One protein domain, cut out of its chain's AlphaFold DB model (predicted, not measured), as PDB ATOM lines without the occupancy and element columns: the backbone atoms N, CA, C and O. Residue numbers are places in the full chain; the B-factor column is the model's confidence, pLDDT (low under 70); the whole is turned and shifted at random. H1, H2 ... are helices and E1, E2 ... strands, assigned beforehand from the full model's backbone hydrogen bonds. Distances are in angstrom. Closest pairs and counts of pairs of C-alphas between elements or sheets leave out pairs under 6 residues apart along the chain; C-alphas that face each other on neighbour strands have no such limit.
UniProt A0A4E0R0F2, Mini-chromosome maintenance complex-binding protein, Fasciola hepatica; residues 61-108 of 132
ATOM      1  N   SER A  61     105.621 117.607 165.643       86.38
ATOM      2  CA  SER A  61     105.311 118.738 164.781       86.38
ATOM      3  C   SER A  61     104.711 119.882 165.595       86.38
ATOM      4  O   SER A  61     104.005 119.684 166.587       86.38
ATOM      5  N   GLU A  62     105.004 121.099 165.161       86.81
ATOM      6  CA  GLU A  62     104.469 122.321 165.734       86.81
ATOM      7  C   GLU A  62     103.346 122.865 164.849       86.81
ATOM      8  O   GLU A  62     103.497 122.966 163.627       86.81
ATOM      9  N   LEU A  63     102.221 123.224 165.469       88.94
ATOM     10  CA  LEU A  63     101.078 123.823 164.790       88.94
ATOM     11  C   LEU A  63     101.251 125.345 164.710       88.94
ATOM     12  O   LEU A  63     101.491 125.990 165.728       88.94
ATOM     13  N   TYR A  64     101.056 125.931 163.531       86.88
ATOM     14  CA  TYR A  64     101.103 127.383 163.330       86.88
ATOM     15  C   TYR A  64      99.952 127.877 162.444       86.88
ATOM     16  O   TYR A  64      99.324 127.105 161.714       86.88
ATOM     17  N   MET A  65      99.668 129.183 162.503       86.88
ATOM     18  CA  MET A  65      98.710 129.845 161.607       86.88
ATOM     19  C   MET A  65      99.377 130.107 160.254       86.88
ATOM     20  O   MET A  65     100.208 131.005 160.122       86.88
ATOM     21  N   ASP A  66      99.043 129.295 159.256       85.81
ATOM     22  CA  ASP A  66      99.673 129.330 157.934       85.81
ATOM     23  C   ASP A  66      99.069 130.405 157.037       85.81
ATOM     24  O   ASP A  66      99.794 131.112 156.340       85.81
ATOM     25  N   GLU A  67      97.748 130.544 157.082       86.31
ATOM     26  CA  GLU A  67      97.014 131.582 156.368       86.31
ATOM     27  C   GLU A  67      95.972 132.170 157.316       86.31
ATOM     28  O   GLU A  67      95.125 131.453 157.844       86.31
ATOM     29  N   PHE A  68      96.039 133.474 157.548       84.81
ATOM     30  CA  PHE A  68      95.008 134.209 158.272       84.81
ATOM     31  C   PHE A  68      94.913 135.643 157.762       84.81
ATOM     32  O   PHE A  68      95.851 136.177 157.170       84.81
ATOM     33  N   SER A  69      93.767 136.268 158.002       82.56
ATOM     34  CA  SER A  69      93.480 137.662 157.658       82.56
ATOM     35  C   SER A  69      93.247 138.471 158.928       82.56
ATOM     36  O   SER A  69      92.744 137.940 159.915       82.56
ATOM     37  N   LEU A  70      93.610 139.751 158.917       81.75
ATOM     38  CA  LEU A  70      93.335 140.659 160.029       81.75
ATOM     39  C   LEU A  70      92.100 141.519 159.733       81.75
ATOM     40  O   LEU A  70      91.882 141.882 158.571       81.75
ATOM     41  N   PRO A  71      91.302 141.882 160.753       77.69
ATOM     42  CA  PRO A  71      90.186 142.807 160.592       77.69
ATOM     43  C   PRO A  71      90.646 144.109 159.915       77.69
ATOM     44  O   PRO A  71      91.597 144.748 160.349       77.69
ATOM     45  N   GLY A  72      89.992 144.502 158.820       72.00
ATOM     46  CA  GLY A  72      90.355 145.710 158.062       72.00
ATOM     47  C   GLY A  72      91.496 145.539 157.048       72.00
ATOM     48  O   GLY A  72      91.736 146.451 156.260       72.00
ATOM     49  N   SER A  73      92.145 144.372 156.989       64.44
ATOM     50  CA  SER A  73      93.073 144.006 155.912       64.44
ATOM     51  C   SER A  73      92.316 143.224 154.840       64.44
ATOM     52  O   SER A  73      91.987 142.056 155.030       64.44
ATOM     53  N   HIS A  74      91.979 143.866 153.719       57.44
ATOM     54  CA  HIS A  74      91.206 143.218 152.647       57.44
ATOM     55  C   HIS A  74      92.039 142.353 151.687       57.44
ATOM     56  O   HIS A  74      91.449 141.558 150.969       57.44
ATOM     57  N   ASP A  75      93.374 142.447 151.708       57.12
ATOM     58  CA  ASP A  75      94.215 141.885 150.630       57.12
ATOM     59  C   ASP A  75      95.461 141.111 151.089       57.12
ATOM     60  O   ASP A  75      96.262 140.677 150.260       57.12
ATOM     61  N   ARG A  76      95.678 140.919 152.396       63.19
ATOM     62  CA  ARG A  76      96.857 140.184 152.886       63.19
ATOM     63  C   ARG A  76      96.444 138.988 153.725       63.19
ATOM     64  O   ARG A  76      96.060 139.154 154.881       63.19
ATOM     65  N   SER A  77      96.603 137.794 153.156       69.19
ATOM     66  CA  SER A  77      96.870 136.619 153.982       69.19
ATOM     67  C   SER A  77      98.259 136.777 154.601       69.19
ATOM     68  O   SER A  77      99.203 137.209 153.934       69.19
ATOM     69  N   LEU A  78      98.371 136.446 155.880       77.12
ATOM     70  CA  LEU A  78      99.606 136.428 156.656       77.12
ATOM     71  C   LEU A  78      99.919 134.995 157.094       77.12
ATOM     72  O   LEU A  78      99.031 134.142 157.115       77.12
ATOM     73  N   SER A  79     101.180 134.750 157.456       81.06
ATOM     74  CA  SER A  79     101.660 133.457 157.943       81.06
ATOM     75  C   SER A  79     102.608 133.645 159.123       81.06
ATOM     76  O   SER A  79     103.496 134.497 159.076       81.06
ATOM     77  N   LEU A  80     102.442 132.822 160.159       80.56
ATOM     78  CA  LEU A  80     103.332 132.720 161.324       80.56
ATOM     79  C   LEU A  80     104.395 131.615 161.149       80.56
ATOM     80  O   LEU A  80     105.075 131.217 162.091       80.56
ATOM     81  N   CYS A  81     104.586 131.100 159.932       79.12
ATOM     82  CA  CYS A  81     105.486 129.972 159.673       79.12
ATOM     83  C   CYS A  81     106.949 130.198 160.101       79.12
ATOM     84  O   CYS A  81     107.648 129.218 160.355       79.12
ATOM     85  N   PHE A  82     107.398 131.450 160.226       75.69
ATOM     86  CA  PHE A  82     108.755 131.816 160.654       75.69
ATOM     87  C   PHE A  82     108.809 132.589 161.981       75.69
ATOM     88  O   PHE A  82     109.891 133.015 162.378       75.69
ATOM     89  N   ARG A  83     107.668 132.827 162.642       71.19
ATOM     90  CA  ARG A  83     107.593 133.588 163.898       71.19
ATOM     91  C   ARG A  83     106.436 133.107 164.759       71.19
ATOM     92  O   ARG A  83     105.326 132.988 164.263       71.19
ATOM     93  N   ASP A  84     106.682 132.934 166.050       61.25
ATOM     94  CA  ASP A  84     105.654 132.448 166.983       61.25
ATOM     95  C   ASP A  84     104.706 133.564 167.438       61.25
ATOM     96  O   ASP A  84     103.543 133.314 167.749       61.25
ATOM     97  N   PHE A  85     105.188 134.810 167.410       62.00
ATOM     98  CA  PHE A  85     104.410 136.008 167.704       62.00
ATOM     99  C   PHE A  85     104.282 136.869 166.450       62.00
ATOM    100  O   PHE A  85     105.235 137.027 165.676       62.00
ATOM    101  N   GLY A  86     103.089 137.428 166.249       59.72
ATOM    102  CA  GLY A  86     102.879 138.454 165.242       59.72
ATOM    103  C   GLY A  86     103.774 139.665 165.516       59.72
ATOM    104  O   GLY A  86     104.134 139.944 166.655       59.72
ATOM    105  N   HIS A  87     104.175 140.381 164.467       61.84
ATOM    106  CA  HIS A  87     104.778 141.703 164.655       61.84
ATOM    107  C   HIS A  87     103.744 142.644 165.302       61.84
ATOM    108  O   HIS A  87     102.552 142.353 165.233       61.84
ATOM    109  N   GLU A  88     104.159 143.800 165.830       57.47
ATOM    110  CA  GLU A  88     103.243 144.798 166.424       57.47
ATOM    111  C   GLU A  88     102.008 145.102 165.544       57.47
ATOM    112  O   GLU A  88     100.927 145.365 166.058       57.47
ATOM    113  N   GLU A  89     102.124 145.002 164.213       55.34
ATOM    114  CA  GLU A  89     101.003 145.183 163.276       55.34
ATOM    115  C   GLU A  89      99.861 144.160 163.459       55.34
ATOM    116  O   GLU A  89      98.707 144.486 163.191       55.34
ATOM    117  N   VAL A  90     100.165 142.939 163.911       59.38
ATOM    118  CA  VAL A  90      99.187 141.873 164.188       59.38
ATOM    119  C   VAL A  90      98.478 142.135 165.515       59.38
ATOM    120  O   VAL A  90      97.253 142.061 165.575       59.38
ATOM    121  N   ASP A  91      99.228 142.513 166.552       59.47
ATOM    122  CA  ASP A  91      98.685 142.765 167.894       59.47
ATOM    123  C   ASP A  91      97.767 143.999 167.937       59.47
ATOM    124  O   ASP A  91      96.819 144.057 168.720       59.47
ATOM    125  N   LEU A  92      98.005 144.978 167.059       58.06
ATOM    126  CA  LEU A  92      97.211 146.209 166.971       58.06
ATOM    127  C   LEU A  92      95.915 146.059 166.152       58.06
ATOM    128  O   LEU A  92      95.053 146.937 166.221       58.06
ATOM    129  N   ALA A  93      95.761 144.979 165.378       65.25
ATOM    130  CA  ALA A  93      94.684 144.835 164.392       65.25
ATOM    131  C   ALA A  93      93.479 143.992 164.862       65.25
ATOM    132  O   ALA A  93      92.472 143.921 164.154       65.25
ATOM    133  N   GLY A  94      93.534 143.395 166.057       71.50
ATOM    134  CA  GLY A  94      92.458 142.564 166.616       71.50
ATOM    135  C   GLY A  94      92.582 141.071 166.285       71.50
ATOM    136  O   GLY A  94      93.623 140.609 165.825       71.50
ATOM    137  N   GLU A  95      91.530 140.290 166.558       80.25
ATOM    138  CA  GLU A  95      91.582 138.823 166.427       80.25
ATOM    139  C   GLU A  95      91.677 138.351 164.959       80.25
ATOM    140  O   GLU A  95      90.946 138.859 164.099       80.25
ATOM    141  N   PRO A  96      92.531 137.353 164.657       82.75
ATOM    142  CA  PRO A  96      92.711 136.839 163.303       82.75
ATOM    143  C   PRO A  96      91.455 136.116 162.787       82.75
ATOM    144  O   PRO A  96      90.801 135.357 163.499       82.75
ATOM    145  N   GLN A  97      91.134 136.322 161.509       83.50
ATOM    146  CA  GLN A  97      89.974 135.760 160.811       83.50
ATOM    147  C   GLN A  97      90.403 134.827 159.674       83.50
ATOM    148  O   GLN A  97      91.486 134.979 159.106       83.50
ATOM    149  N   ASN A  98      89.520 133.894 159.295       86.19
ATOM    150  CA  ASN A  98      89.757 132.912 158.225       86.19
ATOM    151  C   ASN A  98      91.052 132.105 158.434       86.19
ATOM    152  O   ASN A  98      91.811 131.879 157.495       86.19
ATOM    153  N   VAL A  99      91.315 131.710 159.686       87.00
ATOM    154  CA  VAL A  99      92.558 131.041 160.083       87.00
ATOM    155  C   VAL A  99      92.600 129.614 159.544       87.00
ATOM    156  O   VAL A  99      91.710 128.802 159.805       87.00
ATOM    157  N   LYS A 100      93.685 129.294 158.850       89.69
ATOM    158  CA  LYS A 100      94.061 127.953 158.422       89.69
ATOM    159  C   LYS A 100      95.352 127.563 159.123       89.69
ATOM    160  O   LYS A 100      96.375 128.240 158.997       89.69
ATOM    161  N   PHE A 101      95.296 126.457 159.851       90.25
ATOM    162  CA  PHE A 101      96.459 125.898 160.524       90.25
ATOM    163  C   PHE A 101      97.254 124.981 159.595       90.25
ATOM    164  O   PHE A 101      96.696 124.350 158.694       90.25
ATOM    165  N   SER A 102      98.554 124.898 159.848       90.31
ATOM    166  CA  SER A 102      99.461 123.931 159.236       90.31
ATOM    167  C   SER A 102     100.471 123.452 160.275       90.31
ATOM    168  O   SER A 102     100.582 124.023 161.362       90.31
ATOM    169  N   GLU A 103     101.195 122.395 159.938       90.75
ATOM    170  CA  GLU A 103     102.204 121.786 160.795       90.75
ATOM    171  C   GLU A 103     103.598 121.976 160.197       90.75
ATOM    172  O   GLU A 103     103.785 121.922 158.977       90.75
ATOM    173  N   ARG A 104     104.592 122.207 161.057       86.12
ATOM    174  CA  ARG A 104     106.013 122.233 160.684       86.12
ATOM    175  C   ARG A 104     106.806 121.275 161.558       86.12
ATOM    176  O   ARG A 104     106.510 121.115 162.738       86.12
ATOM    177  N   GLN A 105     107.835 120.667 160.973       87.31
ATOM    178  CA  GLN A 105     108.875 120.009 161.754       87.31
ATOM    179  C   GLN A 105     109.874 121.076 162.200       87.31
ATOM    180  O   GLN A 105     110.507 121.711 161.351       87.31
ATOM    181  N   SER A 106     109.976 121.296 163.508       84.44
ATOM    182  CA  SER A 106     110.877 122.293 164.084       84.44
ATOM    183  C   SER A 106     112.218 121.649 164.421       84.44
ATOM    184  O   SER A 106     112.290 120.580 165.024       84.44
ATOM    185  N   PHE A 107     113.295 122.319 164.024       86.88
ATOM    186  CA  PHE A 107     114.662 121.905 164.312       86.88
ATOM    187  C   PHE A 107     115.341 122.986 165.138       86.88
ATOM    188  O   PHE A 107     115.095 124.175 164.934       86.88
ATOM    189  N   TYR A 108     116.239 122.584 166.027       86.81
ATOM    190  CA  TYR A 108     117.095 123.506 166.763       86.81
ATOM    191  C   TYR A 108     118.559 123.158 166.530       86.81
ATOM    192  O   TYR A 108     118.921 122.012 166.263       86.81
TER     193      TYR A 108
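What this domain is: This is residues 61 to 108 of the 132 residues of the protein "Mini-chromosome maintenance complex-binding protein" of Fasciola hepatica (UniProt A0A4E0R0F2). A long two-stranded antiparallel ribbon, E1 beside E2, makes the length of this small domain, and the chain between the two strands makes a wide loop that first folds back beside E1 at residues 78 to 81 and then passes through one short helical turn, H1. E2 bends by 59 degrees at residue 105, and its last residues run on past the start of E1. The printed part has 48 residues, with two named strands and one named helix in the order E1, H1, E2; the class is mostly strand. It is only just compact, close to loose, with a radius of gyration of the C-alphas of 11.2 A, and elongated, spanning 35 by 19 by 15 A.

How they stand to each other: Begin with the sheet, where E1, residues 61 to 69, and E2, residues 97 to 108, are antiparallel neighbours at 147 degrees between their directions. Look at C-alphas 63 and 103, which face each other at 4.6 A. N 62 and O 104 are within hydrogen-bond range at 2.9 A, and near the other end N 97 and O 69 at 2.8 A. From E1 a long link of 18 residues leads to H1, residues 88 to 91, and a tight link of 5 residues leads on to E2. H1 is too short for any O i to N i+4 pair; its one O i to N i+3 pair is within range.

Where its parts are: Find C-alpha 61 at (105.311, 118.738, 164.781); from there E1 runs 23.4 A to Ser 69. H1 begins at C-alpha 88, (103.243, 144.798, 166.424). E2 runs 30.4 A from Gln 97 to C-alpha 108 at (117.095, 123.506, 166.763).

The domain as a whole: The two C-alphas farthest apart, those of Gly 72 and Tyr 108, are 35.8 A apart. The printed part has no cut. Mean pLDDT of the printed part is 76.4; look for values under 70 at residues 73 to 77 and 84 to 93, the latter including H1.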